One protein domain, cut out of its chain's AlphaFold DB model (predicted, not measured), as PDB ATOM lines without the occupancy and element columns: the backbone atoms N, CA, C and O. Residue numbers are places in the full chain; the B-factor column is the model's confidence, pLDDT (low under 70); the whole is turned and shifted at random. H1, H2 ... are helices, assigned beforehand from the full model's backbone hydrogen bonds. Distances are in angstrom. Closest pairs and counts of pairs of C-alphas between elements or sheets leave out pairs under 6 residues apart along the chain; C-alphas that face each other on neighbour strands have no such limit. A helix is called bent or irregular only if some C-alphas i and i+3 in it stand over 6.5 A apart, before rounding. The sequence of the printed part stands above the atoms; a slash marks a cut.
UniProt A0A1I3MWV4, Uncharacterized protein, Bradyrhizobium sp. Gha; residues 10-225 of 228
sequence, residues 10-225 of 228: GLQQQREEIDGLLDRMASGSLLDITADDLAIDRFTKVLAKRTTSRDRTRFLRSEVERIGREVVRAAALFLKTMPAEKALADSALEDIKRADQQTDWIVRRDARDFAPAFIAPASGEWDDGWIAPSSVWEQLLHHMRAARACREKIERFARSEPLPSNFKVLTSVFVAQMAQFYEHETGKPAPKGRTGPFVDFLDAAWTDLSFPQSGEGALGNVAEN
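Overview. This is residues 10 to 225 of the 228 residues of an uncharacterized protein of Bradyrhizobium sp. Gha (UniProt A0A1I3MWV4). One very long helix, H3, runs from a head of helices into an arm: H1, H2 and H5 pack on its first half, H6 and H7 pack on H5, and H4 leads back from the arm's tip. The arm, with the unnamed residues 108 to 132 at its tip, makes the length. The printed part has 216 residues with seven named helices, H1 to H7 along the chain, and no named strand: all helix. It is extended, with a radius of gyration of the C-alphas of 26.9 A, and spans 84 by 39 by 35 A.

Along the chain. Find C-alpha 54 at (136.123, 81.770, 104.405); from there H3 runs 70.9 A to C-alpha 107 at (184.142, 128.977, 126.509). It is irregular, C-alphas 102 and 105 being 7.2 A apart, with a kink of 39 degrees near residue 101. From first to last C-alpha, H4, residues 133 to 159, measures 38.0 A, H5, 168 to 186, 26.1 A, and H1, 10 to 27, 25.9 A. Shorter are H2, 39 to 47, H6, 197 to 208, and H7, 218 to 224.

Arrangement. Start at H3, the hub. Its residues 67 to 75 touch H5 at a steep tilt of 50 degrees, closest at C-alphas Ala 75 and Leu 170, 5.6 A. Its residues 69 to 79 touch H1 (Ala 76 to Ile 18, C-alphas 6.4 A), 56 to 61 touch H2 (Thr 57 to Thr 44, 6.1 A), and 86 to 107 touch H4 (Ala 89 to Ile 154, 6.6 A). H6 and H7 form a hairpin, C-alphas Val 199 and Gly 220 closest at 5.7 A. Every O i to N i+4 pair is within hydrogen-bond range in H1, H4, H5, H6 and H7, but 46 of 50 in H3 and 1 of 5 in H2, where 4 of 6 O i to N i+3 pairs are.

Size, cuts and confidence. The C-alphas farthest apart, Asp 36 and Pro 116, are 84.3 A apart. The printed part has no cut; the links H1 to H2 and H3 to H4 are long. Look for pLDDT under 70 in 102 residues, among them 102 to 168.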
ATOM      1  N   GLY A  10     143.100 121.900 116.649       68.56
ATOM      2  CA  GLY A  10     143.368 120.586 116.047       68.56
ATOM      3  C   GLY A  10     143.640 119.479 117.070       68.56
ATOM      4  O   GLY A  10     143.243 118.337 116.874       68.56
ATOM      5  N   LEU A  11     144.273 119.810 118.202       69.38
ATOM      6  CA  LEU A  11     144.582 118.824 119.248       69.38
ATOM      7  C   LEU A  11     143.357 118.414 120.058       69.38
ATOM      8  O   LEU A  11     143.265 117.271 120.496       69.38
ATOM      9  N   GLN A  12     142.439 119.351 120.292       73.81
ATOM     10  CA  GLN A  12     141.198 119.050 120.992       73.81
ATOM     11  C   GLN A  12     140.288 118.171 120.132       73.81
ATOM     12  O   GLN A  12     139.823 117.147 120.617       73.81
ATOM     13  N   GLN A  13     140.155 118.498 118.844       76.94
ATOM     14  CA  GLN A  13     139.437 117.664 117.882       76.94
ATOM     15  C   GLN A  13     140.008 116.235 117.822       76.94
ATOM     16  O   GLN A  13     139.259 115.269 117.871       76.94
ATOM     17  N   GLN A  14     141.336 116.080 117.804       75.69
ATOM     18  CA  GLN A  14     141.972 114.755 117.824       75.69
ATOM     19  C   GLN A  14     141.662 113.946 119.084       75.69
ATOM     20  O   GLN A  14     141.543 112.726 119.017       75.69
ATOM     21  N   ARG A  15     141.570 114.610 120.240       79.81
ATOM     22  CA  ARG A  15     141.183 113.943 121.486       79.81
ATOM     23  C   ARG A  15     139.744 113.467 121.409       79.81
ATOM     24  O   ARG A  15     139.508 112.301 121.665       79.81
ATOM     25  N   GLU A  16     138.832 114.330 120.970       84.06
ATOM     26  CA  GLU A  16     137.414 113.990 120.802       84.06
ATOM     27  C   GLU A  16     137.220 112.816 119.825       84.06
ATOM     28  O   GLU A  16     136.463 111.890 120.109       84.06
ATOM     29  N   GLU A  17     137.952 112.799 118.706       85.06
ATOM     30  CA  GLU A  17     137.917 111.699 117.734       85.06
ATOM     31  C   GLU A  17     138.450 110.380 118.319       85.06
ATOM     32  O   GLU A  17     137.825 109.330 118.152       85.06
ATOM     33  N   ILE A  18     139.586 110.412 119.024       85.81
ATOM     34  CA  ILE A  18     140.167 109.212 119.645       85.81
ATOM     35  C   ILE A  18     139.308 108.714 120.808       85.81
ATOM     36  O   ILE A  18     139.120 107.505 120.933       85.81
ATOM     37  N   ASP A  19     138.754 109.611 121.621       86.69
ATOM     38  CA  ASP A  19     137.843 109.264 122.712       86.69
ATOM     39  C   ASP A  19     136.576 108.599 122.151       86.69
ATOM     40  O   ASP A  19     136.180 107.534 122.623       86.69
ATOM     41  N   GLY A  20     136.021 109.117 121.047       86.94
ATOM     42  CA  GLY A  20     134.914 108.470 120.339       86.94
ATOM     43  C   GLY A  20     135.252 107.061 119.825       86.94
ATOM     44  O   GLY A  20     134.418 106.154 119.888       86.94
ATOM     45  N   LEU A  21     136.482 106.830 119.349       88.69
ATOM     46  CA  LEU A  21     136.947 105.489 118.967       88.69
ATOM     47  C   LEU A  21     137.123 104.568 120.186       88.69
ATOM     48  O   LEU A  21     136.790 103.384 120.102       88.69
ATOM     49  N   LEU A  22     137.600 105.085 121.321       87.75
ATOM     50  CA  LEU A  22     137.714 104.330 122.572       87.75
ATOM     51  C   LEU A  22     136.339 103.915 123.114       87.75
ATOM     52  O   LEU A  22     136.173 102.762 123.516       87.75
ATOM     53  N   ASP A  23     135.343 104.798 123.057       88.88
ATOM     54  CA  ASP A  23     133.967 104.497 123.463       88.88
ATOM     55  C   ASP A  23     133.338 103.414 122.573       88.88
ATOM     56  O   ASP A  23     132.680 102.484 123.054       88.88
ATOM     57  N   ARG A  24     133.604 103.460 121.261       87.00
ATOM     58  CA  ARG A  24     133.219 102.387 120.329       87.00
ATOM     59  C   ARG A  24     133.905 101.063 120.665       87.00
ATOM     60  O   ARG A  24     133.251 100.026 120.711       87.00
ATOM     61  N   MET A  25     135.203 101.087 120.969       89.81
ATOM     62  CA  MET A  25     135.938  99.892 121.405       89.81
ATOM     63  C   MET A  25     135.404  99.294 122.709       89.81
ATOM     64  O   MET A  25     135.538  98.082 122.904       89.81
ATOM     65  N   ALA A  26     134.882 100.131 123.608       85.31
ATOM     66  CA  ALA A  26     134.297  99.712 124.877       85.31
ATOM     67  C   ALA A  26     132.883  99.135 124.703       85.31
ATOM     68  O   ALA A  26     132.510  98.211 125.422       85.31
ATOM     69  N   SER A  27     132.114  99.653 123.742       84.44
ATOM     70  CA  SER A  27     130.746  99.207 123.442       84.44
ATOM     71  C   SER A  27     130.667  98.022 122.473       84.44
ATOM     72  O   SER A  27     129.642  97.344 122.432       84.44
ATOM     73  N   GLY A  28     131.729  97.731 121.716       83.62
ATOM     74  CA  GLY A  28     131.735  96.635 120.750       83.62
ATOM     75  C   GLY A  28     133.020  96.554 119.930       83.62
ATOM     76  O   GLY A  28     134.118  96.794 120.439       83.62
ATOM     77  N   SER A  29     132.900  96.155 118.662       79.31
ATOM     78  CA  SER A  29     134.004  96.118 117.698       79.31
ATOM     79  C   SER A  29     134.163  97.420 116.917       79.31
ATOM     80  O   SER A  29     133.194  98.143 116.694       79.31
ATOM     81  N   LEU A  30     135.404  97.749 116.533       83.38
ATOM     82  CA  LEU A  30     135.666  98.873 115.623       83.38
ATOM     83  C   LEU A  30     135.236  98.516 114.199       83.38
ATOM     84  O   LEU A  30     134.654  99.341 113.499       83.38
ATOM     85  N   LEU A  31     135.495  97.271 113.822       85.38
ATOM     86  CA  LEU A  31     135.103  96.617 112.593       85.38
ATOM     87  C   LEU A  31     133.865  95.756 112.844       85.38
ATOM     88  O   LEU A  31     133.872  94.902 113.735       85.38
ATOM     89  N   ASP A  32     132.822  95.896 112.031       78.62
ATOM     90  CA  ASP A  32     131.755  94.895 112.009       78.62
ATOM     91  C   ASP A  32     132.244  93.650 111.259       78.62
ATOM     92  O   ASP A  32     132.079  93.497 110.050       78.62
ATOM     93  N   ILE A  33     132.874  92.736 111.999       69.38
ATOM     94  CA  ILE A  33     133.448  91.496 111.460       69.38
ATOM     95  C   ILE A  33     132.371  90.624 110.786       69.38
ATOM     96  O   ILE A  33     132.718  89.743 109.992       69.38
ATOM     97  N   THR A  34     131.084  90.848 111.084       71.38
ATOM     98  CA  THR A  34     129.961  90.087 110.523       71.38
ATOM     99  C   THR A  34     129.417  90.653 109.217       71.38
ATOM    100  O   THR A  34     128.688  89.939 108.537       71.38
ATOM    101  N   ALA A  35     129.815  91.866 108.827       77.94
ATOM    102  CA  ALA A  35     129.391  92.470 107.571       77.94
ATOM    103  C   ALA A  35     129.825  91.621 106.362       77.94
ATOM    104  O   ALA A  35     130.950  91.112 106.301       77.94
ATOM    105  N   ASP A  36     128.933  91.464 105.387       70.62
ATOM    106  CA  ASP A  36     129.199  90.643 104.201       70.62
ATOM    107  C   ASP A  36     130.075  91.367 103.159       70.62
ATOM    108  O   ASP A  36     130.761  90.700 102.386       70.62
ATOM    109  N   ASP A  37     130.139  92.704 103.205       76.69
ATOM    110  CA  ASP A  37     130.782  93.552 102.189       76.69
ATOM    111  C   ASP A  37     131.813  94.535 102.781       76.69
ATOM    112  O   ASP A  37     131.658  95.754 102.678       76.69
ATOM    113  N   LEU A  38     132.893  94.029 103.390       82.88
ATOM    114  CA  LEU A  38     134.004  94.888 103.815       82.88
ATOM    115  C   LEU A  38     134.978  95.131 102.655       82.88
ATOM    116  O   LEU A  38     135.302  94.228 101.873       82.88
ATOM    117  N   ALA A  39     135.494  96.355 102.541       83.56
ATOM    118  CA  ALA A  39     136.452  96.708 101.501       83.56
ATOM    119  C   ALA A  39     137.747  95.878 101.608       83.56
ATOM    120  O   ALA A  39     138.307  95.474 100.579       83.56
ATOM    121  N   ILE A  40     138.183  95.543 102.830       84.50
ATOM    122  CA  ILE A  40     139.368  94.704 103.078       84.50
ATOM    123  C   ILE A  40     139.238  93.285 102.526       84.50
ATOM    124  O   ILE A  40     140.252  92.655 102.213       84.50
ATOM    125  N   ASP A  41     138.024  92.771 102.324       82.69
ATOM    126  CA  ASP A  41     137.836  91.406 101.824       82.69
ATOM    127  C   ASP A  41     138.338  91.243 100.393       82.69
ATOM    128  O   ASP A  41     138.767  90.156  99.991       82.69
ATOM    129  N   ARG A  42     138.370  92.336  99.624       75.06
ATOM    130  CA  ARG A  42     138.930  92.357  98.266       75.06
ATOM    131  C   ARG A  42     140.432  92.049  98.264       75.06
ATOM    132  O   ARG A  42     140.937  91.511  97.277       75.06
ATOM    133  N   PHE A  43     141.120  92.281  99.385       72.38
ATOM    134  CA  PHE A  43     142.553  92.029  99.555       72.38
ATOM    135  C   PHE A  43     142.898  90.607  99.985       72.38
ATOM    136  O   PHE A  43     144.059  90.201  99.867       72.38
ATOM    137  N   THR A  44     141.904  89.792 100.353       67.94
ATOM    138  CA  THR A  44     142.108  88.357 100.610       67.94
ATOM    139  C   THR A  44     142.773  87.663  99.421       67.94
ATOM    140  O   THR A  44     143.619  86.800  99.618       67.94
ATOM    141  N   LYS A  45     142.479  88.089  98.185       61.00
ATOM    142  CA  LYS A  45     143.076  87.549  96.951       61.00
ATOM    143  C   LYS A  45     144.539  87.953  96.741       61.00
ATOM    144  O   LYS A  45     145.275  87.220  96.088       61.00
ATOM    145  N   VAL A  46     144.957  89.103  97.275       63.78
ATOM    146  CA  VAL A  46     146.335  89.615  97.165       63.78
ATOM    147  C   VAL A  46     147.243  88.929  98.188       63.78
ATOM    148  O   VAL A  46     148.371  88.560  97.862       63.78
ATOM    149  N   LEU A  47     146.731  88.701  99.401       62.19
ATOM    150  CA  LEU A  47     147.457  88.029 100.484       62.19
ATOM    151  C   LEU A  47     147.408  86.496 100.367       62.19
ATOM    152  O   LEU A  47     148.391  85.814 100.659       62.19
ATOM    153  N   ALA A  48     146.291  85.924  99.914       55.81
ATOM    154  CA  ALA A  48     146.162  84.485  99.737       55.81
ATOM    155  C   ALA A  48     146.719  84.062  98.374       55.81
ATOM    156  O   ALA A  48     146.010  84.011  97.367       55.81
ATOM    157  N   LYS A  49     147.992  83.657  98.344       54.84
ATOM    158  CA  LYS A  49     148.497  82.804  97.263       54.84
ATOM    159  C   LYS A  49     147.668  81.506  97.243       54.84
ATOM    160  O   LYS A  49     147.986  80.564  97.953       54.84
ATOM    161  N   ARG A  50     146.637  81.460  96.390       49.09
ATOM    162  CA  ARG A  50     145.846  80.272  95.991       49.09
ATOM    163  C   ARG A  50     144.761  79.733  96.938       49.09
ATOM    164  O   ARG A  50     144.258  78.645  96.664       49.09
ATOM    165  N   THR A  51     144.310  80.440  97.976       53.34
ATOM    166  CA  THR A  51     143.186  79.913  98.787       53.34
ATOM    167  C   THR A  51     142.252  81.005  99.296       53.34
ATOM    168  O   THR A  51     142.496  81.640 100.317       53.34
ATOM    169  N   THR A  52     141.141  81.210  98.588       60.25
ATOM    170  CA  THR A  52     139.988  81.993  99.059       60.25
ATOM    171  C   THR A  52     139.163  81.105  99.997       60.25
ATOM    172  O   THR A  52     138.129  80.566  99.618       60.25
ATOM    173  N   SER A  53     139.672  80.866 101.210       70.12
ATOM    174  CA  SER A  53     138.905  80.193 102.266       70.12
ATOM    175  C   SER A  53     138.191  81.230 103.128       70.12
ATOM    176  O   SER A  53     138.790  82.239 103.510       70.12
ATOM    177  N   ARG A  54     136.931  80.953 103.484       75.62
ATOM    178  CA  ARG A  54     136.123  81.770 104.405       75.62
ATOM    179  C   ARG A  54     136.841  82.001 105.742       75.62
ATOM    180  O   ARG A  54     136.749  83.088 106.308       75.62
ATOM    181  N   ASP A  55     137.626  81.022 106.191       79.00
ATOM    182  CA  ASP A  55     138.407  81.107 107.429       79.00
ATOM    183  C   ASP A  55     139.534  82.140 107.336       79.00
ATOM    184  O   ASP A  55     139.804  82.861 108.296       79.00
ATOM    185  N   ARG A  56     140.162  82.275 106.160       78.25
ATOM    186  CA  ARG A  56     141.243  83.242 105.940       78.25
ATOM    187  C   ARG A  56     140.714  84.670 105.914       78.25
ATOM    188  O   ARG A  56     141.335  85.547 106.501       78.25
ATOM    189  N   THR A  57     139.560  84.894 105.287       81.44
ATOM    190  CA  THR A  57     138.875  86.193 105.335       81.44
ATOM    191  C   THR A  57     138.536  86.574 106.772       81.44
ATOM    192  O   THR A  57     138.848  87.679 107.206       81.44
ATOM    193  N   ARG A  58     137.989  85.634 107.553       82.62
ATOM    194  CA  ARG A  58     137.673  85.865 108.966       82.62
ATOM    195  C   ARG A  58     138.913  86.198 109.799       82.62
ATOM    196  O   ARG A  58     138.859  87.105 110.622       82.62
ATOM    197  N   PHE A  59     140.021  85.495 109.559       84.06
ATOM    198  CA  PHE A  59     141.307  85.782 110.192       84.06
ATOM    199  C   PHE A  59     141.800  87.196 109.863       84.06
ATOM    200  O   PHE A  59     142.098  87.956 110.777       84.06
ATOM    201  N   LEU A  60     141.816  87.582 108.581       83.56
ATOM    202  CA  LEU A  60     142.254  88.919 108.165       83.56
ATOM    203  C   LEU A  60     141.400  90.025 108.798       83.56
ATOM    204  O   LEU A  60     141.952  90.991 109.312       83.56
ATOM    205  N   ARG A  61     140.071  89.862 108.824       87.69
ATOM    206  CA  ARG A  61     139.164  90.803 109.504       87.69
ATOM    207  C   ARG A  61     139.499  90.928 110.995       87.69
ATOM    208  O   ARG A  61     139.589  92.036 111.509       87.69
ATOM    209  N   SER A  62     139.721  89.802 111.679       87.75
ATOM    210  CA  SER A  62     140.097  89.788 113.099       87.75
ATOM    211  C   SER A  62     141.441  90.475 113.360       87.75
ATOM    212  O   SER A  62     141.579  91.182 114.356       87.75
ATOM    213  N   GLU A  63     142.426  90.287 112.483       88.62
ATOM    214  CA  GLU A  63     143.736  90.926 112.626       88.62
ATOM    215  C   GLU A  63     143.677  92.427 112.348       88.62
ATOM    216  O   GLU A  63     144.247  93.206 113.109       88.62
ATOM    217  N   VAL A  64     142.932  92.858 111.328       88.88
ATOM    218  CA  VAL A  64     142.709  94.288 111.062       88.88
ATOM    219  C   VAL A  64     141.977  94.954 112.229       88.88
ATOM    220  O   VAL A  64     142.384  96.032 112.660       88.88
ATOM    221  N   GLU A  65     140.962  94.303 112.807       91.19
ATOM    222  CA  GLU A  65     140.301  94.764 114.038       91.19
ATOM    223  C   GLU A  65     141.299  94.899 115.198       91.19
ATOM    224  O   GLU A  65     141.328  95.920 115.892       91.19
ATOM    225  N   ARG A  66     142.138  93.878 115.415       89.69
ATOM    226  CA  ARG A  66     143.155  93.880 116.475       89.69
ATOM    227  C   ARG A  66     144.131  95.046 116.296       89.69
ATOM    228  O   ARG A  66     144.344  95.803 117.244       89.69
ATOM    229  N   ILE A  67     144.664  95.221 115.086       89.00
ATOM    230  CA  ILE A  67     145.559  96.327 114.728       89.00
ATOM    231  C   ILE A  67     144.863  97.668 114.965       89.00
ATOM    232  O   ILE A  67     145.433  98.544 115.613       89.00
ATOM    233  N   GLY A  68     143.615  97.823 114.515       87.44
ATOM    234  CA  GLY A  68     142.837  99.043 114.721       87.44
ATOM    235  C   GLY A  68     142.736  99.431 116.200       87.44
ATOM    236  O   GLY A  68     143.008 100.574 116.568       87.44
ATOM    237  N   ARG A  69     142.444  98.467 117.080       88.62
ATOM    238  CA  ARG A  69     142.381  98.697 118.534       88.62
ATOM    239  C   ARG A  69     143.721  99.098 119.139       88.62
ATOM    240  O   ARG A  69     143.769  99.970 120.009       88.62
ATOM    241  N   GLU A  70     144.800  98.443 118.728       85.31
ATOM    242  CA  GLU A  70     146.154  98.752 119.200       85.31
ATOM    243  C   GLU A  70     146.579 100.160 118.779       85.31
ATOM    244  O   GLU A  70     147.088 100.923 119.599       85.31
ATOM    245  N   VAL A  71     146.281 100.533 117.535       86.75
ATOM    246  CA  VAL A  71     146.540 101.860 116.972       86.75
ATOM    247  C   VAL A  71     145.801 102.946 117.754       86.75
ATOM    248  O   VAL A  71     146.425 103.929 118.156       86.75
ATOM    249  N   VAL A  72     144.504 102.764 118.035       86.06
ATOM    250  CA  VAL A  72     143.714 103.729 118.823       86.06
ATOM    251  C   VAL A  72     144.285 103.884 120.234       86.06
ATOM    252  O   VAL A  72     144.490 105.006 120.697       86.06
ATOM    253  N   ARG A  73     144.619 102.776 120.911       82.31
ATOM    254  CA  ARG A  73     145.227 102.813 122.255       82.31
ATOM    255  C   ARG A  73     146.579 103.520 122.258       82.31
ATOM    256  O   ARG A  73     146.840 104.329 123.147       82.31
ATOM    257  N   ALA A  74     147.431 103.228 121.280       79.12
ATOM    258  CA  ALA A  74     148.738 103.857 121.149       79.12
ATOM    259  C   ALA A  74     148.609 105.362 120.873       79.12
ATOM    260  O   ALA A  74     149.299 106.162 121.506       79.12
ATOM    261  N   ALA A  75     147.688 105.760 119.992       81.38
ATOM    262  CA  ALA A  75     147.421 107.164 119.702       81.38
ATOM    263  C   ALA A  75     146.870 107.911 120.933       81.38
ATOM    264  O   ALA A  75     147.322 109.018 121.229       81.38
ATOM    265  N   ALA A  76     145.972 107.287 121.701       81.06
ATOM    266  CA  ALA A  76     145.458 107.835 122.956       81.06
ATOM    267  C   ALA A  76     146.566 108.029 124.004       81.06
ATOM    268  O   ALA A  76     146.669 109.093 124.619       81.06
ATOM    269  N   LEU A  77     147.428 107.019 124.181       76.19
ATOM    270  CA  LEU A  77     148.579 107.099 125.079       76.19
ATOM    271  C   LEU A  77     149.491 108.259 124.674       76.19
ATOM    272  O   LEU A  77     149.833 109.087 125.514       76.19
ATOM    273  N   PHE A  78     149.811 108.359 123.383       73.69
ATOM    274  CA  PHE A  78     150.667 109.406 122.841       73.69
ATOM    275  C   PHE A  78     150.096 110.808 123.106       73.69
ATOM    276  O   PHE A  78     150.795 111.675 123.624       73.69
ATOM    277  N   LEU A  79     148.800 111.041 122.854       71.81
ATOM    278  CA  LEU A  79     148.167 112.337 123.145       71.81
ATOM    279  C   LEU A  79     148.103 112.678 124.644       71.81
ATOM    280  O   LEU A  79     148.023 113.863 125.001       71.81
ATOM    281  N   LYS A  80     148.125 111.665 125.517       70.56
ATOM    282  CA  LYS A  80     148.137 111.829 126.976       70.56
ATOM    283  C   LYS A  80     149.537 112.119 127.519       70.56
ATOM    284  O   LYS A  80     149.661 112.961 128.407       70.56
ATOM    285  N   THR A  81     150.576 111.454 127.012       66.00
ATOM    286  CA  THR A  81     151.963 111.613 127.491       66.00
ATOM    287  C   THR A  81     152.655 112.834 126.896       66.00
ATOM    288  O   THR A  81     153.469 113.472 127.564       66.00
ATOM    289  N   MET A  82     152.280 113.233 125.681       65.69
ATOM    290  CA  MET A  82     152.954 114.302 124.949       65.69
ATOM    291  C   MET A  82     153.003 115.673 125.646       65.69
ATOM    292  O   MET A  82     154.033 116.340 125.545       65.69
ATOM    293  N   PRO A  83     151.970 116.143 126.375       63.56
ATOM    294  CA  PRO A  83     152.078 117.385 127.140       63.56
ATOM    295  C   PRO A  83     153.163 117.327 128.224       63.56
ATOM    296  O   PRO A  83     153.872 118.312 128.421       63.56
ATOM    297  N   ALA A  84     153.310 116.182 128.898       59.34
ATOM    298  CA  ALA A  84     154.318 115.988 129.938       59.34
ATOM    299  C   ALA A  84     155.727 115.889 129.335       59.34
ATOM    300  O   ALA A  84     156.643 116.548 129.815       59.34
ATOM    301  N   GLU A  85     155.888 115.145 128.238       59.88
ATOM    302  CA  GLU A  85     157.162 115.061 127.515       59.88
ATOM    303  C   GLU A  85     157.589 116.414 126.942       59.88
ATOM    304  O   GLU A  85     158.759 116.781 127.019       59.88
ATOM    305  N   LYS A  86     156.637 117.205 126.431       60.78
ATOM    306  CA  LYS A  86     156.908 118.565 125.965       60.78
ATOM    307  C   LYS A  86     157.316 119.493 127.108       60.78
ATOM    308  O   LYS A  86     158.266 120.246 126.943       60.78
ATOM    309  N   ALA A  87     156.645 119.423 128.257       62.28
ATOM    310  CA  ALA A  87     157.026 120.204 129.432       62.28
ATOM    311  C   ALA A  87     158.428 119.825 129.941       62.28
ATOM    312  O   ALA A  87     159.216 120.706 130.275       62.28
ATOM    313  N   LEU A  88     158.765 118.531 129.939       61.31
ATOM    314  CA  LEU A  88     160.110 118.049 130.262       61.31
ATOM    315  C   LEU A  88     161.150 118.548 129.252       61.31
ATOM    316  O   LEU A  88     162.216 119.004 129.655       61.31
ATOM    317  N   ALA A  89     160.840 118.509 127.954       60.31
ATOM    318  CA  ALA A  89     161.720 119.022 126.907       60.31
ATOM    319  C   ALA A  89     161.927 120.542 127.017       60.31
ATOM    320  O   ALA A  89     163.060 121.010 126.925       60.31
ATOM    321  N   ASP A  90     160.860 121.308 127.258       65.12
ATOM    322  CA  ASP A  90     160.928 122.757 127.464       65.12
ATOM    323  C   ASP A  90     161.745 123.095 128.729       65.12
ATOM    324  O   ASP A  90     162.609 123.972 128.676       65.12
ATOM    325  N   SER A  91     161.562 122.351 129.830       63.78
ATOM    326  CA  SER A  91     162.372 122.489 131.054       63.78
ATOM    327  C   SER A  91     163.848 122.189 130.796       63.78
ATOM    328  O   SER A  91     164.714 122.974 131.171       63.78
ATOM    329  N   ALA A  92     164.150 121.094 130.094       61.66
ATOM    330  CA  ALA A  92     165.521 120.737 129.745       61.66
ATOM    331  C   ALA A  92     166.178 121.804 128.851       61.66
ATOM    332  O   ALA A  92     167.355 122.115 129.021       61.66
ATOM    333  N   LEU A  93     165.429 122.411 127.922       65.94
ATOM    334  CA  LEU A  93     165.923 123.527 127.110       65.94
ATOM    335  C   LEU A  93     166.215 124.775 127.947       65.94
ATOM    336  O   LEU A  93     167.193 125.472 127.668       65.94
ATOM    337  N   GLU A  94     165.396 125.077 128.955       69.44
ATOM    338  CA  GLU A  94     165.675 126.170 129.888       69.44
ATOM    339  C   GLU A  94     166.919 125.904 130.732       69.44
ATOM    340  O   GLU A  94     167.758 126.799 130.857       69.44
ATOM    341  N   ASP A  95     167.072 124.691 131.257       65.38
ATOM    342  CA  ASP A  95     168.233 124.306 132.061       65.38
ATOM    343  C   ASP A  95     169.518 124.360 131.236       65.38
ATOM    344  O   ASP A  95     170.512 124.943 131.670       65.38
ATOM    345  N   ILE A  96     169.479 123.871 129.993       64.50
ATOM    346  CA  ILE A  96     170.594 124.007 129.053       64.50
ATOM    347  C   ILE A  96     170.881 125.482 128.759       64.50
ATOM    348  O   ILE A  96     172.039 125.884 128.728       64.50
ATOM    349  N   LYS A  97     169.856 126.316 128.558       70.00
ATOM    350  CA  LYS A  97     170.056 127.750 128.313       70.00
ATOM    351  C   LYS A  97     170.695 128.447 129.517       70.00
ATOM    352  O   LYS A  97     171.543 129.315 129.318       70.00
ATOM    353  N   ARG A  98     170.305 128.088 130.745       68.69
ATOM    354  CA  ARG A  98     170.934 128.595 131.975       68.69
ATOM    355  C   ARG A  98     172.379 128.123 132.077       68.69
ATOM    356  O   ARG A  98     173.247 128.951 132.331       68.69
ATOM    357  N   ALA A  99     172.643 126.845 131.810       63.34
ATOM    358  CA  ALA A  99     173.993 126.298 131.781       63.34
ATOM    359  C   ALA A  99     174.860 127.015 130.734       63.34
ATOM    360  O   ALA A  99     175.953 127.465 131.063       63.34
ATOM    361  N   ASP A 100     174.358 127.224 129.513       66.94
ATOM    362  CA  ASP A 100     175.043 127.993 128.469       66.94
ATOM    363  C   ASP A 100     175.342 129.420 128.947       66.94
ATOM    364  O   ASP A 100     176.474 129.869 128.847       66.94
ATOM    365  N   GLN A 101     174.373 130.132 129.534       72.31
ATOM    366  CA  GLN A 101     174.600 131.484 130.071       72.31
ATOM    367  C   GLN A 101     175.652 131.511 131.186       72.31
ATOM    368  O   GLN A 101     176.481 132.418 131.235       72.31
ATOM    369  N   GLN A 102     175.628 130.518 132.072       66.25
ATOM    370  CA  GLN A 102     176.563 130.395 133.186       66.25
ATOM    371  C   GLN A 102     177.955 129.936 132.755       66.25
ATOM    372  O   GLN A 102     178.894 130.101 133.526       66.25
ATOM    373  N   THR A 103     178.108 129.377 131.554       64.56
ATOM    374  CA  THR A 103     179.371 128.802 131.070       64.56
ATOM    375  C   THR A 103     179.916 129.490 129.812       64.56
ATOM    376  O   THR A 103     181.061 129.252 129.439       64.56
ATOM    377  N   ASP A 104     179.179 130.419 129.194       68.25
ATOM    378  CA  ASP A 104     179.608 131.190 128.010       68.25
ATOM    379  C   ASP A 104     180.903 131.980 128.271       68.25
ATOM    380  O   ASP A 104     181.749 132.122 127.389       68.25
ATOM    381  N   TRP A 105     181.119 132.435 129.511       64.81
ATOM    382  CA  TRP A 105     182.370 133.088 129.907       64.81
ATOM    383  C   TRP A 105     183.564 132.120 129.956       64.81
ATOM    384  O   TRP A 105     184.684 132.547 129.693       64.81
ATOM    385  N   ILE A 106     183.333 130.832 130.240       65.69
ATOM    386  CA  ILE A 106     184.355 129.771 130.290       65.69
ATOM    387  C   ILE A 106     184.798 129.405 128.870       65.69
ATOM    388  O   ILE A 106     185.991 129.300 128.607       65.69
ATOM    389  N   VAL A 107     183.854 129.299 127.925       60.47
ATOM    390  CA  VAL A 107     184.142 128.977 126.509       60.47
ATOM    391  C   VAL A 107     185.054 130.009 125.844       60.47
ATOM    392  O   VAL A 107     185.796 129.678 124.923       60.47
ATOM    393  N   ARG A 108     184.974 131.270 126.278       65.00
ATOM    394  CA  ARG A 108     185.701 132.400 125.678       65.00
ATOM    395  C   ARG A 108     187.051 132.686 126.333       65.00
ATOM    396  O   ARG A 108     187.741 133.604 125.896       65.00
ATOM    397  N   ARG A 109     187.404 131.957 127.388       63.25
ATOM    398  CA  ARG A 109     188.646 132.134 128.142       63.25
ATOM    399  C   ARG A 109     189.679 131.091 127.717       63.25
ATOM    400  O   ARG A 109     189.321 129.967 127.365       63.25
ATOM    401  N   ASP A 110     190.956 131.467 127.745       60.56
ATOM    402  CA  ASP A 110     192.050 130.544 127.441       60.56
ATOM    403  C   ASP A 110     192.206 129.545 128.601       60.56
ATOM    404  O   ASP A 110     192.146 129.920 129.772       60.56
ATOM    405  N   ALA A 111     192.427 128.266 128.289       57.47
ATOM    406  CA  ALA A 111     192.693 127.222 129.281       57.47
ATOM    407  C   ALA A 111     193.868 127.591 130.208       57.47
ATOM    408  O   ALA A 111     193.895 127.217 131.382       57.47
ATOM    409  N   ARG A 112     194.831 128.362 129.685       59.84
ATOM    410  CA  ARG A 112     195.999 128.859 130.423       59.84
ATOM    411  C   ARG A 112     195.630 129.807 131.566       59.84
ATOM    412  O   ARG A 112     196.367 129.853 132.546       59.84
ATOM    413  N   ASP A 113     194.486 130.488 131.484       61.06
ATOM    414  CA  ASP A 113     194.009 131.406 132.527       61.06
ATOM    415  C   ASP A 113     193.473 130.666 133.768       61.06
ATOM    416  O   ASP A 113     193.380 131.253 134.844       61.06
ATOM    417  N   PHE A 114     193.131 129.376 133.640       55.22
ATOM    418  CA  PHE A 114     192.592 128.543 134.730       55.22
ATOM    419  C   PHE A 114     193.562 127.473 135.233       55.22
ATOM    420  O   PHE A 114     193.331 126.886 136.292       55.22
ATOM    421  N   ALA A 115     194.657 127.243 134.505       51.53
ATOM    422  CA  ALA A 115     195.703 126.284 134.848       51.53
ATOM    423  C   ALA A 115     196.267 126.420 136.285       51.53
ATOM    424  O   ALA A 115     196.591 125.384 136.865       51.53
ATOM    425  N   PRO A 116     196.347 127.616 136.910       53.06
ATOM    426  CA  PRO A 116     196.829 127.733 138.290       53.06
ATOM    427  C   PRO A 116     195.800 127.356 139.372       53.06
ATOM    428  O   PRO A 116     196.185 127.195 140.526       53.06
ATOM    429  N   ALA A 117     194.503 127.263 139.045       51.94
ATOM    430  CA  ALA A 117     193.422 127.214 140.042       51.94
ATOM    431  C   ALA A 117     192.857 125.808 140.320       51.94
ATOM    432  O   ALA A 117     192.143 125.629 141.305       51.94
ATOM    433  N   PHE A 118     193.164 124.811 139.487       50.56
ATOM    434  CA  PHE A 118     192.616 123.456 139.607       50.56
ATOM    435  C   PHE A 118     193.716 122.429 139.854       50.56
ATOM    436  O   PHE A 118     194.129 121.705 138.955       50.56
ATOM    437  N   ILE A 119     194.165 122.350 141.102       50.94
ATOM    438  CA  ILE A 119     194.861 121.174 141.615       50.94
ATOM    439  C   ILE A 119     193.834 120.428 142.473       50.94
ATOM    440  O   ILE A 119     193.558 120.835 143.599       50.94
ATOM    441  N   ALA A 120     193.220 119.382 141.921       48.31
ATOM    442  CA  ALA A 120     192.306 118.514 142.659       48.31
ATOM    443  C   ALA A 120     192.968 117.141 142.867       48.31
ATOM    444  O   ALA A 120     193.515 116.595 141.902       48.31
ATOM    445  N   PRO A 121     192.938 116.568 144.084       49.69
ATOM    446  CA  PRO A 121     193.319 115.174 144.278       49.69
ATOM    447  C   PRO A 121     192.333 114.273 143.519       49.69
ATOM    448  O   PRO A 121     191.121 114.501 143.572       49.69
ATOM    449  N   ALA A 122     192.836 113.276 142.785       49.28
ATOM    450  CA  ALA A 122     191.986 112.283 142.135       49.28
ATOM    451  C   ALA A 122     191.165 111.536 143.195       49.28
ATOM    452  O   ALA A 122     191.698 111.064 144.197       49.28
ATOM    453  N   SER A 123     189.848 111.447 143.012       48.22
ATOM    454  CA  SER A 123     188.991 110.714 143.942       48.22
ATOM    455  C   SER A 123     189.068 109.209 143.665       48.22
ATOM    456  O   SER A 123     188.429 108.723 142.730       48.22
ATOM    457  N   GLY A 124     189.811 108.485 144.499       44.09
ATOM    458  CA  GLY A 124     189.827 107.024 144.583       44.09
ATOM    459  C   GLY A 124     190.735 106.569 145.726       44.09
ATOM    460  O   GLY A 124     191.804 107.137 145.907       44.09
ATOM    461  N   GLU A 125     190.320 105.570 146.512       48.03
ATOM    462  CA  GLU A 125     191.022 105.123 147.735       48.03
ATOM    463  C   GLU A 125     192.466 104.613 147.518       48.03
ATOM    464  O   GLU A 125     193.143 104.336 148.502       48.03
ATOM    465  N   TRP A 126     192.961 104.507 146.275       46.84
ATOM    466  CA  TRP A 126     194.274 103.921 145.962       46.84
ATOM    467  C   TRP A 126     194.956 104.482 144.695       46.84
ATOM    468  O   TRP A 126     195.639 103.727 144.008       46.84
ATOM    469  N   ASP A 127     194.790 105.765 144.351       45.34
ATOM    470  CA  ASP A 127     195.493 106.353 143.191       45.34
ATOM    471  C   ASP A 127     196.103 107.733 143.520       45.34
ATOM    472  O   ASP A 127     195.416 108.753 143.537       45.34
ATOM    473  N   ASP A 128     197.421 107.772 143.750       47.75
ATOM    474  CA  ASP A 128     198.240 108.982 143.983       47.75
ATOM    475  C   ASP A 128     198.496 109.776 142.679       47.75
ATOM    476  O   ASP A 128     199.608 110.218 142.374       47.75
ATOM    477  N   GLY A 129     197.468 109.932 141.845       53.06
ATOM    478  CA  GLY A 129     197.552 110.639 140.571       53.06
ATOM    479  C   GLY A 129     197.032 112.068 140.679       53.06
ATOM    480  O   GLY A 129     195.837 112.288 140.862       53.06
ATOM    481  N   TRP A 130     197.895 113.069 140.498       54.84
ATOM    482  CA  TRP A 130     197.433 114.436 140.240       54.84
ATOM    483  C   TRP A 130     196.742 114.483 138.872       54.84
ATOM    484  O   TRP A 130     197.350 114.137 137.857       54.84
ATOM    485  N   ILE A 131     195.486 114.937 138.812       55.28
ATOM    486  CA  ILE A 131     194.818 115.168 137.526       55.28
ATOM    487  C   ILE A 131     195.375 116.464 136.939       55.28
ATOM    488  O   ILE A 131     195.286 117.525 137.558       55.28
ATOM    489  N   ALA A 132     195.947 116.391 135.736       59.16
ATOM    490  CA  ALA A 132     196.424 117.581 135.048       59.16
ATOM    491  C   ALA A 132     195.248 118.557 134.812       59.16
ATOM    492  O   ALA A 132     194.199 118.132 134.311       59.16
ATOM    493  N   PRO A 133     195.404 119.865 135.099       58.53
ATOM    494  CA  PRO A 133     194.352 120.862 134.884       58.53
ATOM    495  C   PRO A 133     193.802 120.858 133.449       58.53
ATOM    496  O   PRO A 133     192.612 121.074 133.230       58.53
ATOM    497  N   SER A 134     194.656 120.545 132.467       58.50
ATOM    498  CA  SER A 134     194.278 120.377 131.061       58.50
ATOM    499  C   SER A 134     193.269 119.248 130.844       58.50
ATOM    500  O   SER A 134     192.354 119.404 130.044       58.50
ATOM    501  N   SER A 135     193.384 118.139 131.576       61.22
ATOM    502  CA  SER A 135     192.478 116.990 131.468       61.22
ATOM    503  C   SER A 135     191.109 117.282 132.085       61.22
ATOM    504  O   SER A 135     190.087 116.905 131.513       61.22
ATOM    505  N   VAL A 136     191.065 118.011 133.207       60.66
ATOM    506  CA  VAL A 136     189.805 118.514 133.789       60.66
ATOM    507  C   VAL A 136     189.140 119.497 132.827       60.66
ATOM    508  O   VAL A 136     187.941 119.410 132.581       60.66
ATOM    509  N   TRP A 137     189.924 120.397 132.231       61.88
ATOM    510  CA  TRP A 137     189.436 121.371 131.258       61.88
ATOM    511  C   TRP A 137     188.875 120.712 129.992       61.88
ATOM    512  O   TRP A 137     187.799 121.079 129.522       61.88
ATOM    513  N   GLU A 138     189.556 119.696 129.462       64.88
ATOM    514  CA  GLU A 138     189.073 118.902 128.330       64.88
ATOM    515  C   GLU A 138     187.779 118.150 128.656       64.88
ATOM    516  O   GLU A 138     186.865 118.150 127.827       64.88
ATOM    517  N   GLN A 139     187.647 117.575 129.857       62.06
ATOM    518  CA  GLN A 139     186.393 116.958 130.312       62.06
ATOM    519  C   GLN A 139     185.264 117.990 130.415       62.06
ATOM    520  O   GLN A 139     184.150 117.742 129.951       62.06
ATOM    521  N   LEU A 140     185.551 119.178 130.946       62.78
ATOM    522  CA  LEU A 140     184.582 120.265 131.068       62.78
ATOM    523  C   LEU A 140     184.105 120.727 129.682       62.78
ATOM    524  O   LEU A 140     182.903 120.776 129.419       62.78
ATOM    525  N   LEU A 141     185.032 120.940 128.744       66.06
ATOM    526  CA  LEU A 141     184.716 121.243 127.346       66.06
ATOM    527  C   LEU A 141     183.944 120.108 126.657       66.06
ATOM    528  O   LEU A 141     183.039 120.384 125.865       66.06
ATOM    529  N   HIS A 142     184.272 118.846 126.937       68.31
ATOM    530  CA  HIS A 142     183.554 117.687 126.413       68.31
ATOM    531  C   HIS A 142     182.097 117.675 126.890       68.31
ATOM    532  O   HIS A 142     181.189 117.583 126.063       68.31
ATOM    533  N   HIS A 143     181.857 117.851 128.192       61.75
ATOM    534  CA  HIS A 143     180.508 117.916 128.753       61.75
ATOM    535  C   HIS A 143     179.714 119.110 128.218       61.75
ATOM    536  O   HIS A 143     178.545 118.954 127.870       61.75
ATOM    537  N   MET A 144     180.347 120.272 128.049       65.69
ATOM    538  CA  MET A 144     179.705 121.446 127.451       65.69
ATOM    539  C   MET A 144     179.332 121.225 125.977       65.69
ATOM    540  O   MET A 144     178.235 121.579 125.544       65.69
ATOM    541  N   ARG A 145     180.208 120.588 125.188       65.69
ATOM    542  CA  ARG A 145     179.904 120.212 123.797       65.69
ATOM    543  C   ARG A 145     178.806 119.151 123.724       65.69
ATOM    544  O   ARG A 145     177.933 119.254 122.866       65.69
ATOM    545  N   ALA A 146     178.811 118.171 124.626       61.69
ATOM    546  CA  ALA A 146     177.766 117.156 124.724       61.69
ATOM    547  C   ALA A 146     176.413 117.770 125.118       61.69
ATOM    548  O   ALA A 146     175.397 117.429 124.514       61.69
ATOM    549  N   ALA A 147     176.397 118.729 126.049       62.19
ATOM    550  CA  ALA A 147     175.207 119.497 126.413       62.19
ATOM    551  C   ALA A 147     174.676 120.307 125.222       62.19
ATOM    552  O   ALA A 147     173.477 120.289 124.953       62.19
ATOM    553  N   ARG A 148     175.560 120.926 124.428       65.25
ATOM    554  CA  ARG A 148     175.189 121.638 123.194       65.25
ATOM    555  C   ARG A 148     174.667 120.703 122.097       65.25
ATOM    556  O   ARG A 148     173.690 121.027 121.431       65.25
ATOM    557  N   ALA A 149     175.242 119.513 121.939       62.16
ATOM    558  CA  ALA A 149     174.718 118.493 121.026       62.16
ATOM    559  C   ALA A 149     173.361 117.933 121.502       62.16
ATOM    560  O   ALA A 149     172.473 117.663 120.691       62.16
ATOM    561  N   CYS A 150     173.174 117.786 122.817       57.06
ATOM    562  CA  CYS A 150     171.893 117.436 123.426       57.06
ATOM    563  C   CYS A 150     170.854 118.538 123.172       57.06
ATOM    564  O   CYS A 150     169.751 118.241 122.721       57.06
ATOM    565  N   ARG A 151     171.248 119.809 123.321       61.81
ATOM    566  CA  ARG A 151     170.446 120.983 122.966       61.81
ATOM    567  C   ARG A 151     169.968 120.926 121.529       61.81
ATOM    568  O   ARG A 151     168.788 121.102 121.284       61.81
ATOM    569  N   GLU A 152     170.855 120.661 120.575       60.09
ATOM    570  CA  GLU A 152     170.480 120.573 119.161       60.09
ATOM    571  C   GLU A 152     169.498 119.427 118.893       60.09
ATOM    572  O   GLU A 152     168.575 119.585 118.094       60.09
ATOM    573  N   LYS A 153     169.648 118.287 119.581       55.41
ATOM    574  CA  LYS A 153     168.692 117.173 119.496       55.41
ATOM    575  C   LYS A 153     167.334 117.548 120.092       55.41
ATOM    576  O   LYS A 153     166.320 117.338 119.434       55.41
ATOM    577  N   ILE A 154     167.300 118.146 121.283       57.00
ATOM    578  CA  ILE A 154     166.053 118.559 121.946       57.00
ATOM    579  C   ILE A 154     165.394 119.713 121.185       57.00
ATOM    580  O   ILE A 154     164.189 119.695 120.973       57.00
ATOM    581  N   GLU A 155     166.160 120.682 120.681       55.97
ATOM    582  CA  GLU A 155     165.640 121.748 119.827       55.97
ATOM    583  C   GLU A 155     165.077 121.188 118.518       55.97
ATOM    584  O   GLU A 155     164.077 121.711 118.043       55.97
ATOM    585  N   ARG A 156     165.643 120.117 117.940       54.78
ATOM    586  CA  ARG A 156     165.010 119.419 116.808       54.78
ATOM    587  C   ARG A 156     163.678 118.786 117.202       54.78
ATOM    588  O   ARG A 156     162.732 118.963 116.449       54.78
ATOM    589  N   PHE A 157     163.584 118.134 118.361       51.41
ATOM    590  CA  PHE A 157     162.324 117.582 118.889       51.41
ATOM    591  C   PHE A 157     161.287 118.663 119.260       51.41
ATOM    592  O   PHE A 157     160.087 118.454 119.112       51.41
ATOM    593  N   ALA A 158     161.724 119.837 119.721       45.38
ATOM    594  CA  ALA A 158     160.850 120.950 120.096       45.38
ATOM    595  C   ALA A 158     160.455 121.841 118.899       45.38
ATOM    596  O   ALA A 158     159.404 122.484 118.925       45.38
ATOM    597  N   ARG A 159     161.297 121.908 117.855       46.25
ATOM    598  CA  ARG A 159     161.047 122.638 116.595       46.25
ATOM    599  C   ARG A 159     160.422 121.773 115.503       46.25
ATOM    600  O   ARG A 159     159.944 122.349 114.527       46.25
ATOM    601  N   SER A 160     160.450 120.443 115.614       42.22
ATOM    602  CA  SER A 160     159.711 119.550 114.720       42.22
ATOM    603  C   SER A 160     158.229 119.838 114.896       42.22
ATOM    604  O   SER A 160     157.662 119.339 115.852       42.22
ATOM    605  N   GLU A 161     157.719 120.713 114.019       40.22
ATOM    606  CA  GLU A 161     156.357 121.207 113.767       40.22
ATOM    607  C   GLU A 161     155.340 121.198 114.933       40.22
ATOM    608  O   GLU A 161     155.325 120.326 115.795       40.22
ATOM    609  N   PRO A 162     154.366 122.129 114.971       45.50
ATOM    610  CA  PRO A 162     153.135 121.802 115.682       45.50
ATOM    611  C   PRO A 162     152.684 120.413 115.219       45.50
ATOM    612  O   PRO A 162     152.686 120.166 114.010       45.50
ATOM    613  N   LEU A 163     152.375 119.526 116.178       43.50
ATOM    614  CA  LEU A 163     151.783 118.213 115.918       43.50
ATOM    615  C   LEU A 163     150.903 118.325 114.687       43.50
ATOM    616  O   LEU A 163     150.010 119.181 114.696       43.50
ATOM    617  N   PRO A 164     151.206 117.575 113.624       42.31
ATOM    618  CA  PRO A 164     150.603 117.845 112.345       42.31
ATOM    619  C   PRO A 164     149.095 117.856 112.505       42.31
ATOM    620  O   PRO A 164     148.520 116.880 112.999       42.31
ATOM    621  N   SER A 165     148.499 118.996 112.155       46.59
ATOM    622  CA  SER A 165     147.087 119.250 112.364       46.59
ATOM    623  C   SER A 165     146.283 118.088 111.792       46.59
ATOM    624  O   SER A 165     146.366 117.764 110.607       46.59
ATOM    625  N   ASN A 166     145.541 117.469 112.695       49.12
ATOM    626  CA  ASN A 166     144.421 116.567 112.504       49.12
ATOM    627  C   ASN A 166     144.696 115.088 112.205       49.12
ATOM    628  O   ASN A 166     143.926 114.293 112.710       49.12
ATOM    629  N   PHE A 167     145.792 114.636 111.583       55.66
ATOM    630  CA  PHE A 167     145.797 113.223 111.131       55.66
ATOM    631  C   PHE A 167     147.091 112.413 111.267       55.66
ATOM    632  O   PHE A 167     147.058 111.219 111.003       55.66
ATOM    633  N   LYS A 168     148.237 112.955 111.708       66.19
ATOM    634  CA  LYS A 168     149.499 112.186 111.575       66.19
ATOM    635  C   LYS A 168     149.769 111.106 112.632       66.19
ATOM    636  O   LYS A 168     150.434 110.153 112.264       66.19
ATOM    637  N   VAL A 169     149.285 111.190 113.878       76.06
ATOM    638  CA  VAL A 169     149.614 110.166 114.908       76.06
ATOM    639  C   VAL A 169     148.865 108.857 114.660       76.06
ATOM    640  O   VAL A 169     149.485 107.803 114.574       76.06
ATOM    641  N   LEU A 170     147.540 108.918 114.491       82.19
ATOM    642  CA  LEU A 170     146.736 107.730 114.202       82.19
ATOM    643  C   LEU A 170     147.171 107.091 112.871       82.19
ATOM    644  O   LEU A 170     147.438 105.895 112.820       82.19
ATOM    645  N   THR A 171     147.342 107.912 111.828       85.12
ATOM    646  CA  THR A 171     147.786 107.466 110.496       85.12
ATOM    647  C   THR A 171     149.185 106.855 110.528       85.12
ATOM    648  O   THR A 171     149.397 105.803 109.934       85.12
ATOM    649  N   SER A 172     150.155 107.459 111.227       80.88
ATOM    650  CA  SER A 172     151.525 106.928 111.263       80.88
ATOM    651  C   SER A 172     151.610 105.585 111.973       80.88
ATOM    652  O   SER A 172     152.233 104.661 111.450       80.88
ATOM    653  N   VAL A 173     150.953 105.459 113.128       83.38
ATOM    654  CA  VAL A 173     150.931 104.208 113.889       83.38
ATOM    655  C   VAL A 173     150.187 103.133 113.100       83.38
ATOM    656  O   VAL A 173     150.671 102.007 113.014       83.38
ATOM    657  N   PHE A 174     149.070 103.484 112.457       89.12
ATOM    658  CA  PHE A 174     148.320 102.565 111.603       89.12
ATOM    659  C   PHE A 174     149.151 102.024 110.443       89.12
ATOM    660  O   PHE A 174     149.281 100.812 110.295       89.12
ATOM    661  N   VAL A 175     149.748 102.910 109.641       88.44
ATOM    662  CA  VAL A 175     150.532 102.513 108.463       88.44
ATOM    663  C   VAL A 175     151.724 101.650 108.867       88.44
ATOM    664  O   VAL A 175     152.008 100.665 108.193       88.44
ATOM    665  N   ALA A 176     152.390 101.964 109.983       85.88
ATOM    666  CA  ALA A 176     153.496 101.158 110.490       85.88
ATOM    667  C   ALA A 176     153.053  99.741 110.901       85.88
ATOM    668  O   ALA A 176     153.687  98.765 110.502       85.88
ATOM    669  N   GLN A 177     151.954  99.615 111.652       87.12
ATOM    670  CA  GLN A 177     151.425  98.314 112.086       87.12
ATOM    671  C   GLN A 177     150.935  97.473 110.900       87.12
ATOM    672  O   GLN A 177     151.245  96.290 110.786       87.12
ATOM    673  N   MET A 178     150.224  98.098 109.963       88.69
ATOM    674  CA  MET A 178     149.734  97.432 108.757       88.69
ATOM    675  C   MET A 178     150.861  97.038 107.798       88.69
ATOM    676  O   MET A 178     150.760  96.005 107.138       88.69
ATOM    677  N   ALA A 179     151.948  97.816 107.730       87.88
ATOM    678  CA  ALA A 179     153.146  97.435 106.986       87.88
ATOM    679  C   ALA A 179     153.777  96.170 107.577       87.88
ATOM    680  O   ALA A 179     154.001  95.213 106.844       87.88
ATOM    681  N   GLN A 180     153.978  96.118 108.898       86.44
ATOM    682  CA  GLN A 180     154.503  94.924 109.574       86.44
ATOM    683  C   GLN A 180     153.612  93.701 109.343       86.44
ATOM    684  O   GLN A 180     154.107  92.616 109.042       86.44
ATOM    685  N   PHE A 181     152.295  93.885 109.429       86.69
ATOM    686  CA  PHE A 181     151.333  92.834 109.130       86.69
ATOM    687  C   PHE A 181     151.448  92.343 107.681       86.69
ATOM    688  O   PHE A 181     151.563  91.143 107.437       86.69
ATOM    689  N   TYR A 182     151.495  93.256 106.709       85.50
ATOM    690  CA  TYR A 182     151.674  92.910 105.299       85.50
ATOM    691  C   TYR A 182     152.980  92.143 105.056       85.50
ATOM    692  O   TYR A 182     152.998  91.151 104.323       85.50
ATOM    693  N   GLU A 183     154.077  92.577 105.674       86.69
ATOM    694  CA  GLU A 183     155.385  91.932 105.550       86.69
ATOM    695  C   GLU A 183     155.388  90.525 106.134       86.69
ATOM    696  O   GLU A 183     155.891  89.597 105.496       86.69
ATOM    697  N   HIS A 184     154.764  90.351 107.299       83.81
ATOM    698  CA  HIS A 184     154.600  89.051 107.936       83.81
ATOM    699  C   HIS A 184     153.796  88.087 107.054       83.81
ATOM    700  O   HIS A 184     154.231  86.967 106.794       83.81
ATOM    701  N   GLU A 185     152.654  88.539 106.533       81.94
ATOM    702  CA  GLU A 185     151.741  87.689 105.767       81.94
ATOM    703  C   GLU A 185     152.247  87.378 104.352       81.94
ATOM    704  O   GLU A 185     151.965  86.308 103.803       81.94
ATOM    705  N   THR A 186     152.986  88.297 103.726       79.25
ATOM    706  CA  THR A 186     153.465  88.120 102.344       79.25
ATOM    707  C   THR A 186     154.904  87.621 102.244       79.25
ATOM    708  O   THR A 186     155.306  87.142 101.173       79.25
ATOM    709  N   GLY A 187     155.684  87.738 103.324       79.25
ATOM    710  CA  GLY A 187     157.129  87.503 103.341       79.25
ATOM    711  C   GLY A 187     157.914  88.486 102.466       79.25
ATOM    712  O   GLY A 187     159.038  88.188 102.058       79.25
ATOM    713  N   LYS A 188     157.309  89.619 102.093       81.75
ATOM    714  CA  LYS A 188     157.898  90.642 101.224       81.75
ATOM    715  C   LYS A 188     157.828  91.997 101.912       81.75
ATOM    716  O   LYS A 188     156.812  92.262 102.540       81.75
ATOM    717  N   PRO A 189     158.833  92.870 101.720       83.81
ATOM    718  CA  PRO A 189     158.783  94.226 102.250       83.81
ATOM    719  C   PRO A 189     157.537  94.960 101.744       83.81
ATOM    720  O   PRO A 189     157.134  94.783 100.584       83.81
ATOM    721  N   ALA A 190     156.948  95.796 102.598       82.56
ATOM    722  CA  ALA A 190     155.811  96.620 102.229       82.56
ATOM    723  C   ALA A 190     156.224  97.570 101.084       82.56
ATOM    724  O   ALA A 190     157.244  98.266 101.189       82.56
ATOM    725  N   PRO A 191     155.483  97.602  99.958       82.69
ATOM    726  CA  PRO A 191     155.783  98.505  98.860       82.69
ATOM    727  C   PRO A 191     155.769  99.962  99.328       82.69
ATOM    728  O   PRO A 191     154.774 100.438  99.872       82.69
ATOM    729  N   LYS A 192     156.864 100.684  99.075       81.62
ATOM    730  CA  LYS A 192     156.931 102.129  99.308       81.62
ATOM    731  C   LYS A 192     156.385 102.839  98.082       81.62
ATOM    732  O   LYS A 192     156.947 102.724  96.994       81.62
ATOM    733  N   GLY A 193     155.286 103.552  98.260       79.25
ATOM    734  CA  GLY A 193     154.637 104.298  97.197       79.25
ATOM    735  C   GLY A 193     153.382 104.980  97.710       79.25
ATOM    736  O   GLY A 193     152.818 104.579  98.725       79.25
ATOM    737  N   ARG A 194     152.947 106.015  96.992       81.94
ATOM    738  CA  ARG A 194     151.706 106.735  97.307       81.94
ATOM    739  C   ARG A 194     150.451 106.015  96.828       81.94
ATOM    740  O   ARG A 194     149.359 106.405  97.211       81.94
ATOM    741  N   THR A 195     150.611 105.010  95.973       81.94
ATOM    742  CA  THR A 195     149.533 104.272  95.314       81.94
ATOM    743  C   THR A 195     149.921 102.806  95.143       81.94
ATOM    744  O   THR A 195     151.104 102.450  95.201       81.94
ATOM    745  N   GLY A 196     148.922 101.954  94.906       83.69
ATOM    746  CA  GLY A 196     149.100 100.539  94.598       83.69
ATOM    747  C   GLY A 196     148.531  99.614  95.677       83.69
ATOM    748  O   GLY A 196     148.009 100.086  96.682       83.69
ATOM    749  N   PRO A 197     148.692  98.284  95.522       82.12
ATOM    750  CA  PRO A 197     147.916  97.299  96.278       82.12
ATOM    751  C   PRO A 197     148.046  97.395  97.801       82.12
ATOM    752  O   PRO A 197     147.128  97.027  98.522       82.12
ATOM    753  N   PHE A 198     149.189  97.861  98.305       85.69
ATOM    754  CA  PHE A 198     149.372  98.074  99.738       85.69
ATOM    755  C   PHE A 198     148.628  99.321 100.233       85.69
ATOM    756  O   PHE A 198     147.970  99.257 101.263       85.69
ATOM    757  N   VAL A 199     148.679 100.430  99.489       86.62
ATOM    758  CA  VAL A 199     147.954 101.659  99.847       86.62
ATOM    759  C   VAL A 199     146.449 101.449  99.727       86.62
ATOM    760  O   VAL A 199     145.723 101.787 100.650       86.62
ATOM    761  N   ASP A 200     145.999 100.775  98.672       86.62
ATOM    762  CA  ASP A 200     144.585 100.446  98.496       86.62
ATOM    763  C   ASP A 200     144.066  99.558  99.656       86.62
ATOM    764  O   ASP A 200     142.919  99.685 100.086       86.62
ATOM    765  N   PHE A 201     144.918  98.674 100.199       87.06
ATOM    766  CA  PHE A 201     144.604  97.875 101.389       87.06
ATOM    767  C   PHE A 201     144.534  98.723 102.662       87.06
ATOM    768  O   PHE A 201     143.631  98.525 103.476       87.06
ATOM    769  N   LEU A 202     145.463  99.670 102.831       90.12
ATOM    770  CA  LEU A 202     145.440 100.626 103.939       90.12
ATOM    771  C   LEU A 202     144.158 101.460 103.915       90.12
ATOM    772  O   LEU A 202     143.501 101.565 104.946       90.12
ATOM    773  N   ASP A 203     143.785 102.001 102.754       89.31
ATOM    774  CA  ASP A 203     142.582 102.821 102.577       89.31
ATOM    775  C   ASP A 203     141.307 102.016 102.870       89.31
ATOM    776  O   ASP A 203     140.399 102.501 103.554       89.31
ATOM    777  N   ALA A 204     141.252 100.759 102.416       88.44
ATOM    778  CA  ALA A 204     140.148  99.849 102.706       88.44
ATOM    779  C   ALA A 204     140.015  99.579 104.213       88.44
ATOM    780  O   ALA A 204     138.944  99.764 104.785       88.44
ATOM    781  N   ALA A 205     141.116  99.206 104.871       89.50
ATOM    782  CA  ALA A 205     141.131  98.918 106.303       89.50
ATOM    783  C   ALA A 205     140.818 100.157 107.149       89.50
ATOM    784  O   ALA A 205     140.066 100.066 108.115       89.50
ATOM    785  N   TRP A 206     141.342 101.321 106.764       90.75
ATOM    786  CA  TRP A 206     141.044 102.596 107.412       90.75
ATOM    787  C   TRP A 206     139.551 102.928 107.362       90.75
ATOM    788  O   TRP A 206     138.955 103.314 108.370       90.75
ATOM    789  N   THR A 207     138.949 102.746 106.185       88.69
ATOM    790  CA  THR A 207     137.526 103.001 105.949       88.69
ATOM    791  C   THR A 207     136.654 102.028 106.732       88.69
ATOM    792  O   THR A 207     135.740 102.460 107.433       88.69
ATOM    793  N   ASP A 208     136.960 100.733 106.678       89.12
ATOM    794  CA  ASP A 208     136.171  99.698 107.350       89.12
ATOM    795  C   ASP A 208     136.250  99.808 108.887       89.12
ATOM    796  O   ASP A 208     135.260  99.578 109.580       89.12
ATOM    797  N   LEU A 209     137.390 100.251 109.437       88.38
ATOM    798  CA  LEU A 209     137.534 100.589 110.865       88.38
ATOM    799  C   LEU A 209     136.776 101.873 111.257       88.38
ATOM    800  O   LEU A 209     136.676 102.214 112.443       88.38
ATOM    801  N   SER A 210     136.225 102.589 110.271       86.56
ATOM    802  CA  SER A 210     135.561 103.883 110.437       86.56
ATOM    803  C   SER A 210     136.455 104.885 111.172       86.56
ATOM    804  O   SER A 210     136.006 105.600 112.073       86.56
ATOM    805  N   PHE A 211     137.744 104.897 110.831       87.00
ATOM    806  CA  PHE A 211     138.663 105.931 111.288       87.00
ATOM    807  C   PHE A 211     138.339 107.262 110.597       87.00
ATOM    808  O   PHE A 211     137.824 107.269 109.475       87.00
ATOM    809  N   PRO A 212     138.609 108.408 111.246       82.38
ATOM    810  CA  PRO A 212     138.252 109.697 110.675       82.38
ATOM    811  C   PRO A 212     139.010 109.920 109.362       82.38
ATOM    812  O   PRO A 212     140.168 109.517 109.221       82.38
ATOM    813  N   GLN A 213     138.334 110.495 108.363       74.19
ATOM    814  CA  GLN A 213     138.890 110.599 107.016       74.19
ATOM    815  C   GLN A 213     140.170 111.429 107.027       74.19
ATOM    816  O   GLN A 213     140.154 112.635 107.272       74.19
ATOM    817  N   SER A 214     141.286 110.776 106.727       62.81
ATOM    818  CA  SER A 214     142.525 111.476 106.444       62.81
ATOM    819  C   SER A 214     142.386 112.181 105.092       62.81
ATOM    820  O   SER A 214     141.804 111.607 104.171       62.81
ATOM    821  N   GLY A 215     142.914 113.401 104.951       65.56
ATOM    822  CA  GLY A 215     142.922 114.098 103.658       65.56
ATOM    823  C   GLY A 215     143.474 113.220 102.525       65.56
ATOM    824  O   GLY A 215     144.281 112.322 102.769       65.56
ATOM    825  N   GLU A 216     143.027 113.467 101.295       66.25
ATOM    826  CA  GLU A 216     143.329 112.621 100.135       66.25
ATOM    827  C   GLU A 216     144.838 112.317 100.005       66.25
ATOM    828  O   GLU A 216     145.688 113.211 100.079       66.25
ATOM    829  N   GLY A 217     145.182 111.032  99.876       69.12
ATOM    830  CA  GLY A 217     146.566 110.560  99.759       69.12
ATOM    831  C   GLY A 217     147.389 110.568 101.056       69.12
ATOM    832  O   GLY A 217     148.591 110.299 101.008       69.12
ATOM    833  N   ALA A 218     146.803 110.858 102.222       77.81
ATOM    834  CA  ALA A 218     147.535 110.896 103.490       77.81
ATOM    835  C   ALA A 218     148.187 109.551 103.860       77.81
ATOM    836  O   ALA A 218     149.356 109.540 104.247       77.81
ATOM    837  N   LEU A 219     147.476 108.431 103.696       81.88
ATOM    838  CA  LEU A 219     148.011 107.090 103.957       81.88
ATOM    839  C   LEU A 219     149.175 106.756 103.014       81.88
ATOM    840  O   LEU A 219     150.242 106.347 103.474       81.88
ATOM    841  N   GLY A 220     149.022 107.046 101.718       80.06
ATOM    842  CA  GLY A 220     150.086 106.894 100.722       80.06
ATOM    843  C   GLY A 220     151.325 107.752 101.014       80.06
ATOM    844  O   GLY A 220     152.454 107.274 100.897       80.06
ATOM    845  N   ASN A 221     151.143 108.999 101.458       82.94
ATOM    846  CA  ASN A 221     152.252 109.880 101.843       82.94
ATOM    847  C   ASN A 221     153.030 109.343 103.054       82.94
ATOM    848  O   ASN A 221     154.245 109.514 103.139       82.94
ATOM    849  N   VAL A 222     152.356 108.701 104.009       79.69
ATOM    850  CA  VAL A 222     153.029 108.072 105.155       79.69
ATOM    851  C   VAL A 222     153.735 106.783 104.726       79.69
ATOM    852  O   VAL A 222     154.884 106.575 105.110       79.69
ATOM    853  N   ALA A 223     153.096 105.963 103.887       79.94
ATOM    854  CA  ALA A 223     153.672 104.719 103.373       79.94
ATOM    855  C   ALA A 223     154.971 104.956 102.577       79.94
ATOM    856  O   ALA A 223     155.934 104.201 102.720       79.94
ATOM    857  N   GLU A 224     155.042 106.042 101.799       84.06
ATOM    858  CA  GLU A 224     156.255 106.466 101.085       84.06
ATOM    859  C   GLU A 224     157.452 106.706 102.028       84.06
ATOM    860  O   GLU A 224     158.599 106.444 101.659       84.06
ATOM    861  N   ASN A 225     157.191 107.149 103.261       79.50
ATOM    862  CA  ASN A 225     158.203 107.562 104.235       79.50
ATOM    863  C   ASN A 225     158.554 106.487 105.281       79.50
ATOM    864  O   ASN A 225     159.265 106.786 106.243       79.50
TER     865      ASN A 225